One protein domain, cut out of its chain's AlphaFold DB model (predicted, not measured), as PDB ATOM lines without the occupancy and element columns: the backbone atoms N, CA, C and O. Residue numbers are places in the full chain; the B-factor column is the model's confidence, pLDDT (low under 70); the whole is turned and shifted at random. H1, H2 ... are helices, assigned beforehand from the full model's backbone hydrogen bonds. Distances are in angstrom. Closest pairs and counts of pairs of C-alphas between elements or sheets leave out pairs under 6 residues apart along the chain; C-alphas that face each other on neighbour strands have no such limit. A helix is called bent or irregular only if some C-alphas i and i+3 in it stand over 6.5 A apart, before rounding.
ATOM      1  N   LYS A   2     -35.012  -3.181 -41.425       71.12
ATOM      2  CA  LYS A   2     -33.743  -2.458 -41.531       71.12
ATOM      3  C   LYS A   2     -33.043  -2.701 -42.856       71.12
ATOM      4  O   LYS A   2     -32.506  -1.759 -43.429       71.12
ATOM      5  N   LEU A   3     -33.109  -3.924 -43.380       71.19
ATOM      6  CA  LEU A   3     -32.556  -4.272 -44.687       71.19
ATOM      7  C   LEU A   3     -33.235  -3.485 -45.824       71.19
ATOM      8  O   LEU A   3     -32.552  -2.856 -46.628       71.19
ATOM      9  N   LEU A   4     -34.571  -3.437 -45.840       73.12
ATOM     10  CA  LEU A   4     -35.346  -2.684 -46.834       73.12
ATOM     11  C   LEU A   4     -35.115  -1.166 -46.707       73.12
ATOM     12  O   LEU A   4     -34.927  -0.473 -47.703       73.12
ATOM     13  N   LEU A   5     -35.082  -0.645 -45.473       74.62
ATOM     14  CA  LEU A   5     -34.792   0.770 -45.217       74.62
ATOM     15  C   LEU A   5     -33.359   1.145 -45.632       74.62
ATOM     16  O   LEU A   5     -33.133   2.246 -46.127       74.62
ATOM     17  N   THR A   6     -32.400   0.226 -45.479       72.81
ATOM     18  CA  THR A   6     -31.013   0.409 -45.933       72.81
ATOM     19  C   THR A   6     -30.930   0.445 -47.457       72.81
ATOM     20  O   THR A   6     -30.260   1.325 -47.991       72.81
ATOM     21  N   GLN A   7     -31.665  -0.428 -48.154       71.75
ATOM     22  CA  GLN A   7     -31.780  -0.385 -49.618       71.75
ATOM     23  C   GLN A   7     -32.413   0.925 -50.104       71.75
ATOM     24  O   GLN A   7     -31.941   1.554 -51.040       71.75
ATOM     25  N   HIS A   8     -33.438   1.434 -49.423       73.12
ATOM     26  CA  HIS A   8     -33.976   2.751 -49.764       73.12
ATOM     27  C   HIS A   8     -32.990   3.893 -49.533       73.12
ATOM     28  O   HIS A   8     -32.958   4.841 -50.321       73.12
ATOM     29  N   LYS A   9     -32.174   3.800 -48.478       75.19
ATOM     30  CA  LYS A   9     -31.119   4.778 -48.213       75.19
ATOM     31  C   LYS A   9     -30.077   4.791 -49.330       75.19
ATOM     32  O   LYS A   9     -29.686   5.873 -49.758       75.19
ATOM     33  N   SER A  10     -29.638   3.623 -49.808       71.44
ATOM     34  CA  SER A  10     -28.668   3.524 -50.912       71.44
ATOM     35  C   SER A  10     -29.232   4.027 -52.243       71.44
ATOM     36  O   SER A  10     -28.470   4.479 -53.090       71.44
ATOM     37  N   MET A  11     -30.557   4.034 -52.399       71.88
ATOM     38  CA  MET A  11     -31.263   4.602 -53.552       71.88
ATOM     39  C   MET A  11     -31.525   6.118 -53.452       71.88
ATOM     40  O   MET A  11     -32.157   6.685 -54.340       71.88
ATOM     41  N   GLY A  12     -31.085   6.784 -52.377       75.50
ATOM     42  CA  GLY A  12     -31.280   8.225 -52.179       75.50
ATOM     43  C   GLY A  12     -32.676   8.633 -51.689       75.50
ATOM     44  O   GLY A  12     -32.987   9.822 -51.654       75.50
ATOM     45  N   ASN A  13     -33.520   7.680 -51.282       77.81
ATOM     46  CA  ASN A  13     -34.853   7.982 -50.763       77.81
ATOM     47  C   ASN A  13     -34.801   8.483 -49.313       77.81
ATOM     48  O   ASN A  13     -33.974   8.051 -48.504       77.81
ATOM     49  N   ASP A  14     -35.759   9.337 -48.944       81.69
ATOM     50  CA  ASP A  14     -35.935   9.784 -47.562       81.69
ATOM     51  C   ASP A  14     -36.531   8.662 -46.695       81.69
ATOM     52  O   ASP A  14     -37.746   8.482 -46.568       81.69
ATOM     53  N   VAL A  15     -35.637   7.896 -46.073       80.19
ATOM     54  CA  VAL A  15     -35.970   6.782 -45.179       80.19
ATOM     55  C   VAL A  15     -36.805   7.234 -43.978       80.19
ATOM     56  O   VAL A  15     -37.679   6.484 -43.538       80.19
ATOM     57  N   LYS A  16     -36.584   8.450 -43.452       81.06
ATOM     58  CA  LYS A  16     -37.372   8.968 -42.322       81.06
ATOM     59  C   LYS A  16     -38.817   9.184 -42.753       81.06
ATOM     60  O   LYS A  16     -39.733   8.747 -42.057       81.06
ATOM     61  N   ARG A  17     -39.020   9.785 -43.926       82.25
ATOM     62  CA  ARG A  17     -40.351   9.960 -44.515       82.25
ATOM     63  C   ARG A  17     -41.034   8.621 -44.790       82.25
ATOM     64  O   ARG A  17     -42.200   8.466 -44.444       82.25
ATOM     65  N   LEU A  18     -40.326   7.642 -45.353       78.50
ATOM     66  CA  LEU A  18     -40.890   6.314 -45.627       78.50
ATOM     67  C   LEU A  18     -41.296   5.578 -44.345       78.50
ATOM     68  O   LEU A  18     -42.396   5.030 -44.280       78.50
ATOM     69  N   ARG A  19     -40.457   5.621 -43.300       80.81
ATOM     70  CA  ARG A  19     -40.788   5.045 -41.989       80.81
ATOM     71  C   ARG A  19     -42.033   5.702 -41.391       80.81
ATOM     72  O   ARG A  19     -42.903   4.993 -40.893       80.81
ATOM     73  N   ARG A  20     -42.159   7.027 -41.522       83.81
ATOM     74  CA  ARG A  20     -43.332   7.785 -41.065       83.81
ATOM     75  C   ARG A  20     -44.621   7.407 -41.799       83.81
ATOM     76  O   ARG A  20     -45.677   7.286 -41.180       83.81
ATOM     77  N   ILE A  21     -44.535   7.225 -43.117       80.44
ATOM     78  CA  ILE A  21     -45.689   6.899 -43.965       80.44
ATOM     79  C   ILE A  21     -46.180   5.472 -43.695       80.44
ATOM     80  O   ILE A  21     -47.377   5.279 -43.502       80.44
ATOM     81  N   TYR A  22     -45.273   4.491 -43.667       77.81
ATOM     82  CA  TYR A  22     -45.654   3.076 -43.725       77.81
ATOM     83  C   TYR A  22     -45.550   2.315 -42.401       77.81
ATOM     84  O   TYR A  22     -46.239   1.315 -42.242       77.81
ATOM     85  N   ILE A  23     -44.702   2.750 -41.463       81.88
ATOM     86  CA  ILE A  23     -44.388   1.965 -40.259       81.88
ATOM     87  C   ILE A  23     -44.977   2.628 -39.020       81.88
ATOM     88  O   ILE A  23     -45.831   2.047 -38.355       81.88
ATOM     89  N   LYS A  24     -44.526   3.843 -38.695       84.19
ATOM     90  CA  LYS A  24     -44.868   4.509 -37.437       84.19
ATOM     91  C   LYS A  24     -44.710   6.019 -37.543       84.19
ATOM     92  O   LYS A  24     -43.677   6.494 -38.003       84.19
ATOM     93  N   ASP A  25     -45.731   6.736 -37.080       85.31
ATOM     94  CA  ASP A  25     -45.632   8.159 -36.724       85.31
ATOM     95  C   ASP A  25     -45.678   8.256 -35.187       85.31
ATOM     96  O   ASP A  25     -44.811   7.689 -34.529       85.31
ATOM     97  N   ASP A  26     -46.742   8.801 -34.594       82.81
ATOM     98  CA  ASP A  26     -46.959   8.722 -33.136       82.81
ATOM     99  C   ASP A  26     -47.356   7.310 -32.663       82.81
ATOM    100  O   ASP A  26     -47.182   6.943 -31.502       82.81
ATOM    101  N   ARG A  27     -47.907   6.498 -33.573       84.75
ATOM    102  CA  ARG A  27     -48.323   5.103 -33.355       84.75
ATOM    103  C   ARG A  27     -47.947   4.252 -34.567       84.75
ATOM    104  O   ARG A  27     -47.819   4.789 -35.676       84.75
ATOM    105  N   TYR A  28     -47.778   2.946 -34.364       87.75
ATOM    106  CA  TYR A  28     -47.600   1.998 -35.467       87.75
ATOM    107  C   TYR A  28     -48.832   2.003 -36.382       87.75
ATOM    108  O   TYR A  28     -49.967   2.113 -35.915       87.75
ATOM    109  N   LYS A  29     -48.597   1.959 -37.698       85.56
ATOM    110  CA  LYS A  29     -49.639   2.082 -38.733       85.56
ATOM    111  C   LYS A  29     -50.424   0.789 -38.938       85.56
ATOM    112  O   LYS A  29     -51.579   0.848 -39.346       85.56
ATOM    113  N   LEU A  30     -49.802  -0.354 -38.659       86.44
ATOM    114  CA  LEU A  30     -50.424  -1.671 -38.714       86.44
ATOM    115  C   LEU A  30     -50.406  -2.279 -37.317       86.44
ATOM    116  O   LEU A  30     -49.389  -2.208 -36.629       86.44
ATOM    117  N   ARG A  31     -51.524  -2.889 -36.938       85.12
ATOM    118  CA  ARG A  31     -51.649  -3.697 -35.731       85.12
ATOM    119  C   ARG A  31     -52.134  -5.084 -36.098       85.12
ATOM    120  O   ARG A  31     -52.996  -5.225 -36.966       85.12
ATOM    121  N   VAL A  32     -51.564  -6.081 -35.439       84.56
ATOM    122  CA  VAL A  32     -52.045  -7.465 -35.498       84.56
ATOM    123  C   VAL A  32     -52.927  -7.743 -34.277       84.56
ATOM    124  O   VAL A  32     -53.302  -6.816 -33.557       84.56
ATOM    125  N   LEU A  33     -53.315  -9.001 -34.059       80.19
ATOM    126  CA  LEU A  33     -54.062  -9.392 -32.862       80.19
ATOM    127  C   LEU A  33     -53.285  -9.008 -31.596       80.19
ATOM    128  O   LEU A  33     -52.072  -9.188 -31.554       80.19
ATOM    129  N   ASP A  34     -53.991  -8.542 -30.561       80.56
ATOM    130  CA  ASP A  34     -53.379  -7.980 -29.345       80.56
ATOM    131  C   ASP A  34     -52.296  -8.881 -28.722       80.56
ATOM    132  O   ASP A  34     -51.276  -8.375 -28.266       80.56
ATOM    133  N   ILE A  35     -52.485 -10.206 -28.753       79.56
ATOM    134  CA  ILE A  35     -51.538 -11.194 -28.205       79.56
ATOM    135  C   ILE A  35     -50.200 -11.256 -28.956       79.56
ATOM    136  O   ILE A  35     -49.171 -11.544 -28.358       79.56
ATOM    137  N   ASP A  36     -50.200 -10.968 -30.256       87.19
ATOM    138  CA  ASP A  36     -48.998 -11.002 -31.095       87.19
ATOM    139  C   ASP A  36     -48.474  -9.588 -31.390       87.19
ATOM    140  O   ASP A  36     -47.429  -9.437 -32.020       87.19
ATOM    141  N   ASN A  37     -49.202  -8.538 -30.988       89.81
ATOM    142  CA  ASN A  37     -48.913  -7.176 -31.427       89.81
ATOM    143  C   ASN A  37     -47.632  -6.615 -30.813       89.81
ATOM    144  O   ASN A  37     -46.885  -5.945 -31.520       89.81
ATOM    145  N   ASP A  38     -47.352  -6.919 -29.545       89.88
ATOM    146  CA  ASP A  38     -46.082  -6.531 -28.928       89.88
ATOM    147  C   ASP A  38     -44.899  -7.203 -29.641       89.88
ATOM    148  O   ASP A  38     -43.979  -6.523 -30.092       89.88
ATOM    149  N   PHE A  39     -44.996  -8.513 -29.891       91.31
ATOM    150  CA  PHE A  39     -43.994  -9.250 -30.661       91.31
ATOM    151  C   PHE A  39     -43.803  -8.662 -32.068       91.31
ATOM    152  O   PHE A  39     -42.681  -8.490 -32.549       91.31
ATOM    153  N   PHE A  40     -44.902  -8.326 -32.748       90.56
ATOM    154  CA  PHE A  40     -44.870  -7.739 -34.084       90.56
ATOM    155  C   PHE A  40     -44.170  -6.371 -34.095       90.56
ATOM    156  O   PHE A  40     -43.306  -6.118 -34.938       90.56
ATOM    157  N   GLU A  41     -44.484  -5.501 -33.139       90.81
ATOM    158  CA  GLU A  41     -43.826  -4.200 -32.999       90.81
ATOM    159  C   GLU A  41     -42.333  -4.373 -32.665       90.81
ATOM    160  O   GLU A  41     -41.474  -3.862 -33.391       90.81
ATOM    161  N   SER A  42     -42.020  -5.161 -31.637       89.88
ATOM    162  CA  SER A  42     -40.671  -5.348 -31.095       89.88
ATOM    163  C   SER A  42     -39.718  -6.055 -32.060       89.88
ATOM    164  O   SER A  42     -38.584  -5.610 -32.253       89.88
ATOM    165  N   TYR A  43     -40.152  -7.134 -32.709       90.19
ATOM    166  CA  TYR A  43     -39.248  -8.011 -33.463       90.19
ATOM    167  C   TYR A  43     -39.404  -7.884 -34.981       90.19
ATOM    168  O   TYR A  43     -38.440  -8.115 -35.722       90.19
ATOM    169  N   ILE A  44     -40.572  -7.469 -35.482       89.06
ATOM    170  CA  ILE A  44     -40.794  -7.302 -36.929       89.06
ATOM    171  C   ILE A  44     -40.544  -5.857 -37.369       89.06
ATOM    172  O   ILE A  44     -39.816  -5.640 -38.343       89.06
ATOM    173  N   PHE A  45     -41.095  -4.864 -36.663       86.31
ATOM    174  CA  PHE A  45     -40.896  -3.454 -37.020       86.31
ATOM    175  C   PHE A  45     -39.600  -2.851 -36.488       86.31
ATOM    176  O   PHE A  45     -38.917  -2.152 -37.243       86.31
ATOM    177  N   GLU A  46     -39.254  -3.115 -35.230       85.94
ATOM    178  CA  GLU A  46     -38.032  -2.575 -34.619       85.94
ATOM    179  C   GLU A  46     -36.783  -3.435 -34.871       85.94
ATOM    180  O   GLU A  46     -35.667  -2.976 -34.638       85.94
ATOM    181  N   ASP A  47     -36.949  -4.623 -35.461       82.62
ATOM    182  CA  ASP A  47     -35.866  -5.560 -35.788       82.62
ATOM    183  C   ASP A  47     -34.979  -5.966 -34.605       82.62
ATOM    184  O   ASP A  47     -33.794  -6.247 -34.796       82.62
ATOM    185  N   ASN A  48     -35.542  -6.044 -33.401       86.06
ATOM    186  CA  ASN A  48     -34.861  -6.733 -32.314       86.06
ATOM    187  C   ASN A  48     -34.721  -8.231 -32.650       86.06
ATOM    188  O   ASN A  48     -35.496  -8.776 -33.447       86.06
ATOM    189  N   GLU A  49     -33.721  -8.891 -32.066       83.44
ATOM    190  CA  GLU A  49     -33.574 -10.347 -32.140       83.44
ATOM    191  C   GLU A  49     -34.285 -10.966 -30.929       83.44
ATOM    192  O   GLU A  49     -33.933 -10.620 -29.800       83.44
ATOM    193  N   PRO A  50     -35.311 -11.813 -31.136       83.19
ATOM    194  CA  PRO A  50     -35.944 -12.536 -30.044       83.19
ATOM    195  C   PRO A  50     -34.996 -13.617 -29.514       83.19
ATOM    196  O   PRO A  50     -34.343 -14.305 -30.302       83.19
ATOM    197  N   ASP A  51     -34.944 -13.781 -28.192       79.06
ATOM    198  CA  ASP A  51     -34.418 -15.007 -27.577       79.06
ATOM    199  C   ASP A  51     -35.394 -16.174 -27.831       79.06
ATOM    200  O   ASP A  51     -36.570 -15.959 -28.141       79.06
ATOM    201  N   ASP A  52     -34.936 -17.415 -27.663       68.00
ATOM    202  CA  ASP A  52     -35.744 -18.627 -27.858       68.00
ATOM    203  C   ASP A  52     -37.020 -18.635 -26.988       68.00
ATOM    204  O   ASP A  52     -38.018 -19.257 -27.354       68.00
ATOM    205  N   ASN A  53     -37.010 -17.912 -25.862       74.19
ATOM    206  CA  ASN A  53     -38.136 -17.799 -24.930       74.19
ATOM    207  C   ASN A  53     -39.180 -16.733 -25.310       74.19
ATOM    208  O   ASN A  53     -40.263 -16.725 -24.734       74.19
ATOM    209  N   GLU A  54     -38.882 -15.845 -26.263       80.62
ATOM    210  CA  GLU A  54     -39.748 -14.706 -26.624       80.62
ATOM    211  C   GLU A  54     -40.818 -15.068 -27.668       80.62
ATOM    212  O   GLU A  54     -41.729 -14.288 -27.943       80.62
ATOM    213  N   VAL A  55     -40.718 -16.253 -28.283       83.44
ATOM    214  CA  VAL A  55     -41.701 -16.758 -29.252       83.44
ATOM    215  C   VAL A  55     -42.716 -17.642 -28.531       83.44
ATOM    216  O   VAL A  55     -42.538 -18.855 -28.402       83.44
ATOM    217  N   GLU A  56     -43.813 -17.038 -28.093       81.62
ATOM    218  CA  GLU A  56     -44.861 -17.695 -27.310       81.62
ATOM    219  C   GLU A  56     -45.932 -18.371 -28.174       81.62
ATOM    220  O   GLU A  56     -46.528 -19.370 -27.761       81.62
ATOM    221  N   THR A  57     -46.205 -17.842 -29.373       80.44
ATOM    222  CA  THR A  57     -47.291 -18.341 -30.234       80.44
ATOM    223  C   THR A  57     -46.784 -18.889 -31.575       80.44
ATOM    224  O   THR A  57     -45.790 -18.405 -32.132       80.44
ATOM    225  N   PRO A  58     -47.485 -19.874 -32.175       79.88
ATOM    226  CA  PRO A  58     -47.197 -20.314 -33.541       79.88
ATOM    227  C   PRO A  58     -47.265 -19.168 -34.565       79.88
ATOM    228  O   PRO A  58     -46.482 -19.128 -35.514       79.88
ATOM    229  N   SER A  59     -48.176 -18.212 -34.362       83.88
ATOM    230  CA  SER A  59     -48.306 -16.994 -35.169       83.88
ATOM    231  C   SER A  59     -47.043 -16.128 -35.120       83.88
ATOM    232  O   SER A  59     -46.497 -15.789 -36.174       83.88
ATOM    233  N   GLN A  60     -46.506 -15.858 -33.926       88.38
ATOM    234  CA  GLN A  60     -45.241 -15.135 -33.744       88.38
ATOM    235  C   GLN A  60     -44.077 -15.846 -34.444       88.38
ATOM    236  O   GLN A  60     -43.312 -15.212 -35.176       88.38
ATOM    237  N   ARG A  61     -43.996 -17.180 -34.320       86.62
ATOM    238  CA  ARG A  61     -42.996 -17.996 -35.026       86.62
ATOM    239  C   ARG A  61     -43.081 -17.805 -36.540       86.62
ATOM    240  O   ARG A  61     -42.076 -17.499 -37.176       86.62
ATOM    241  N   ARG A  62     -44.284 -17.914 -37.117       86.81
ATOM    242  CA  ARG A  62     -44.505 -17.730 -38.563       86.81
ATOM    243  C   ARG A  62     -44.179 -16.313 -39.028       86.81
ATOM    244  O   ARG A  62     -43.613 -16.153 -40.107       86.81
ATOM    245  N   LEU A  63     -44.510 -15.289 -38.239       89.69
ATOM    246  CA  LEU A  63     -44.140 -13.900 -38.531       89.69
ATOM    247  C   LEU A  63     -42.617 -13.739 -38.608       89.69
ATOM    248  O   LEU A  63     -42.104 -13.116 -39.542       89.69
ATOM    249  N   TYR A  64     -41.895 -14.337 -37.660       89.81
ATOM    250  CA  TYR A  64     -40.439 -14.285 -37.618       89.81
ATOM    251  C   TYR A  64     -39.785 -15.077 -38.765       89.81
ATOM    252  O   TYR A  64     -38.892 -14.569 -39.446       89.81
ATOM    253  N   GLU A  65     -40.279 -16.280 -39.067       90.12
ATOM    254  CA  GLU A  65     -39.838 -17.074 -40.223       90.12
ATOM    255  C   GLU A  65     -40.087 -16.335 -41.550       90.12
ATOM    256  O   GLU A  65     -39.204 -16.272 -42.411       90.12
ATOM    257  N   ALA A  66     -41.257 -15.706 -41.708       90.88
ATOM    258  CA  ALA A  66     -41.598 -14.918 -42.892       90.88
ATOM    259  C   ALA A  66     -40.665 -13.714 -43.073       90.88
ATOM    260  O   ALA A  66     -40.240 -13.425 -44.196       90.88
ATOM    261  N   LYS A  67     -40.296 -13.038 -41.978       89.81
ATOM    262  CA  LYS A  67     -39.272 -11.985 -41.991       89.81
ATOM    263  C   LYS A  67     -37.940 -12.529 -42.516       89.81
ATOM    264  O   LYS A  67     -37.371 -11.930 -43.426       89.81
ATOM    265  N   GLY A  68     -37.482 -13.679 -42.017       89.44
ATOM    266  CA  GLY A  68     -36.241 -14.318 -42.471       89.44
ATOM    267  C   GLY A  68     -36.250 -14.690 -43.962       89.44
ATOM    268  O   GLY A  68     -35.266 -14.458 -44.674       89.44
ATOM    269  N   LEU A  69     -37.380 -15.203 -44.464       91.50
ATOM    270  CA  LEU A  69     -37.576 -15.494 -45.889       91.50
ATOM    271  C   LEU A  69     -37.507 -14.224 -46.746       91.50
ATOM    272  O   LEU A  69     -36.813 -14.206 -47.766       91.50
ATOM    273  N   LEU A  70     -38.187 -13.154 -46.327       89.00
ATOM    274  CA  LEU A  70     -38.170 -11.870 -47.031       89.00
ATOM    275  C   LEU A  70     -36.782 -11.230 -47.014       89.00
ATOM    276  O   LEU A  70     -36.324 -10.755 -48.052       89.00
ATOM    277  N   ASP A  71     -36.081 -11.259 -45.881       88.56
ATOM    278  CA  ASP A  71     -34.719 -10.732 -45.779       88.56
ATOM    279  C   ASP A  71     -33.759 -11.494 -46.702       88.56
ATOM    280  O   ASP A  71     -32.946 -10.884 -47.402       88.56
ATOM    281  N   SER A  72     -33.884 -12.822 -46.768       91.56
ATOM    282  CA  SER A  72     -33.107 -13.656 -47.694       91.56
ATOM    283  C   SER A  72     -33.424 -13.324 -49.154       91.56
ATOM    284  O   SER A  72     -32.514 -13.184 -49.975       91.56
ATOM    285  N   TRP A  73     -34.705 -13.120 -49.478       91.06
ATOM    286  CA  TRP A  73     -35.140 -12.746 -50.822       91.06
ATOM    287  C   TRP A  73     -34.616 -11.370 -51.249       91.06
ATOM    288  O   TRP A  73     -34.114 -11.239 -52.367       91.06
ATOM    289  N   ILE A  74     -34.677 -10.369 -50.361       88.69
ATOM    290  CA  ILE A  74     -34.172  -9.009 -50.606       88.69
ATOM    291  C   ILE A  74     -32.658  -9.035 -50.845       88.69
ATOM    292  O   ILE A  74     -32.178  -8.368 -51.761       88.69
ATOM    293  N   LYS A  75     -31.898  -9.811 -50.057       88.00
ATOM    294  CA  LYS A  75     -30.443  -9.965 -50.246       88.00
ATOM    295  C   LYS A  75     -30.101 -10.596 -51.595       88.00
ATOM    296  O   LYS A  75     -29.137 -10.175 -52.224       88.00
ATOM    297  N   ALA A  76     -30.883 -11.583 -52.032       92.00
ATOM    298  CA  ALA A  76     -30.670 -12.270 -53.303       92.00
ATOM    299  C   ALA A  76     -31.104 -11.446 -54.532       92.00
ATOM    300  O   ALA A  76     -30.620 -11.707 -55.630       92.00
ATOM    301  N   HIS A  77     -32.002 -10.466 -54.367       89.88
ATOM    302  CA  HIS A  77     -32.608  -9.711 -55.474       89.88
ATOM    303  C   HIS A  77     -32.669  -8.190 -55.226       89.88
ATOM    304  O   HIS A  77     -33.754  -7.598 -55.306       89.88
ATOM    305  N   PRO A  78     -31.541  -7.522 -54.924       85.31
ATOM    306  CA  PRO A  78     -31.534  -6.094 -54.600       85.31
ATOM    307  C   PRO A  78     -32.081  -5.218 -55.741       85.31
ATOM    308  O   PRO A  78     -32.748  -4.217 -55.492       85.31
ATOM    309  N   ASP A  79     -31.877  -5.636 -56.991       85.25
ATOM    310  CA  ASP A  79     -32.353  -4.987 -58.216       85.25
ATOM    311  C   ASP A  79     -33.887  -4.992 -58.365       85.25
ATOM    312  O   ASP A  79     -34.461  -4.111 -59.007       85.25
ATOM    313  N   LYS A  80     -34.584  -5.955 -57.747       87.19
ATOM    314  CA  LYS A  80     -36.046  -6.107 -57.868       87.19
ATOM    315  C   LYS A  80     -36.835  -5.347 -56.805       87.19
ATOM    316  O   LYS A  80     -38.047  -5.167 -56.962       87.19
ATOM    317  N   VAL A  81     -36.174  -4.899 -55.737       82.88
ATOM    318  CA  VAL A  81     -36.810  -4.262 -54.573       82.88
ATOM    319  C   VAL A  81     -37.591  -3.013 -54.988       82.88
ATOM    320  O   VAL A  81     -38.765  -2.878 -54.644       82.88
ATOM    321  N   GLU A  82     -36.989  -2.137 -55.794       79.94
ATOM    322  CA  GLU A  82     -37.640  -0.907 -56.262       79.94
ATOM    323  C   GLU A  82     -38.932  -1.189 -57.034       79.94
ATOM    324  O   GLU A  82     -39.966  -0.561 -56.797       79.94
ATOM    325  N   GLY A  83     -38.878  -2.158 -57.952       84.88
ATOM    326  CA  GLY A  83     -40.030  -2.551 -58.756       84.88
ATOM    327  C   GLY A  83     -41.170  -3.093 -57.897       84.88
ATOM    328  O   GLY A  83     -42.334  -2.784 -58.153       84.88
ATOM    329  N   PHE A  84     -40.851  -3.861 -56.852       82.75
ATOM    330  CA  PHE A  84     -41.847  -4.397 -55.927       82.75
ATOM    331  C   PHE A  84     -42.527  -3.287 -55.116       82.75
ATOM    332  O   PHE A  84     -43.749  -3.261 -54.990       82.75
ATOM    333  N   ILE A  85     -41.754  -2.308 -54.650       77.19
ATOM    334  CA  ILE A  85     -42.265  -1.180 -53.863       77.19
ATOM    335  C   ILE A  85     -43.123  -0.254 -54.718       77.19
ATOM    336  O   ILE A  85     -44.203   0.139 -54.283       77.19
ATOM    337  N   LYS A  86     -42.717   0.024 -55.965       82.50
ATOM    338  CA  LYS A  86     -43.566   0.751 -56.925       82.50
ATOM    339  C   LYS A  86     -44.884   0.019 -57.171       82.50
ATOM    340  O   LYS A  86     -45.929   0.659 -57.219       82.50
ATOM    341  N   LYS A  87     -44.864  -1.313 -57.295       86.25
ATOM    342  CA  LYS A  87     -46.091  -2.111 -57.454       86.25
ATOM    343  C   LYS A  87     -47.008  -2.010 -56.234       86.25
ATOM    344  O   LYS A  87     -48.196  -1.771 -56.420       86.25
ATOM    345  N   ILE A  88     -46.472  -2.149 -55.019       81.75
ATOM    346  CA  ILE A  88     -47.254  -2.016 -53.778       81.75
ATOM    347  C   ILE A  88     -47.797  -0.591 -53.628       81.75
ATOM    348  O   ILE A  88     -48.979  -0.414 -53.361       81.75
ATOM    349  N   GLY A  89     -46.966   0.431 -53.850       77.75
ATOM    350  CA  GLY A  89     -47.368   1.835 -53.728       77.75
ATOM    351  C   GLY A  89     -48.435   2.264 -54.739       77.75
ATOM    352  O   GLY A  89     -49.242   3.137 -54.437       77.75
ATOM    353  N   ASN A  90     -48.476   1.623 -55.911       84.69
ATOM    354  CA  ASN A  90     -49.490   1.858 -56.941       84.69
ATOM    355  C   ASN A  90     -50.694   0.906 -56.838       84.69
ATOM    356  O   ASN A  90     -51.582   0.943 -57.696       84.69
ATOM    357  N   MET A  91     -50.729   0.032 -55.828       86.31
ATOM    358  CA  MET A  91     -51.845  -0.880 -55.611       86.31
ATOM    359  C   MET A  91     -53.096  -0.080 -55.247       86.31
ATOM    360  O   MET A  91     -53.104   0.709 -54.303       86.31
TER     361      MET A  91
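Overview. This is residues 2 to 91 of the 538 residues of the protein "DUF1524 domain-containing protein" of Candidatus Poribacteria bacterium (UniProt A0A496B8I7). Five helices make an open frame with few contacts: the long helix H4 runs along one side, H3 packs beside its first part, and H1 stands near its later part. H2 closes the frame opposite H4, away from it, while H5 turns off at the end of H4 and its last residues stick out with the chain after them, residues 86 to 91. The printed part has 90 residues with five named helices, H1 to H5 in that order along the chain, and no named strand; the class is all helix. The whole is compact, with a radius of gyration of the C-alphas of 14.0 A, and its C-alphas span 38 by 32 by 23 A.

Arrangement. The longest helix is H4, residues 58 to 76. With residues 59 to 67 alone it touches H3, residues 34 to 45; the closest C-alphas, of Asp 36 and Gln 60, are 6.2 A apart. These two run the same way at a shallow tilt of 21 degrees. With residues 71 to 74 alone H4 only just touches H1, residues 2 to 10, with 3 pairs of C-alphas within 8 A, the closest being those of Leu 3 and Asp 71 at 6.9 A. H1 and H4 run the same way at a shallow tilt of 28 degrees. H2, residues 15 to 22, and H1 only just touch, and only at the corner by their link, with 3 pairs of C-alphas within 8 A; the closest, of Lys 9 and Val 15, are 6.1 A apart. H5, residues 78 to 89, is close to H4 but not clearly touching, with the C-alphas of Ile 74 and Val 81 closest at 6.7 A, opposite ways at a steep tilt of 57 degrees. H2 is apart from H3, H4 and H5. In H1, H2 and H4 every O i to N i+4 pair is within hydrogen-bond range; in H3 it is 6 of 8 and in H5 6 of 8.

Along the chain. H4 is 27.0 A long, from C-alpha 58 at (-47.197, -20.314, -33.541) to C-alpha 76 at (-30.670, -12.270, -53.303). H5 measures 17.7 A and H3 15.3 A. H3 is irregular, with C-alphas 35 and 38 7.2 A apart, and H5 only just, with C-alphas 79 and 82 7.0 A apart. H1 is 12.2 A long and begins with C-alpha 2 at (-33.743, -2.458, -41.531); H2 is 10.5 A long.

Size, cuts and confidence. The two C-alphas farthest apart, of Asn 53 and Asn 90, are 39.2 A apart. The printed part has no cut. The links H2 to H3, 11 residues, and H3 to H4, 12 residues, are long; those from H1 to H2 and H4 to H5 are tight. The mean pLDDT of the printed part is 83.3, and residue 52 is under 70.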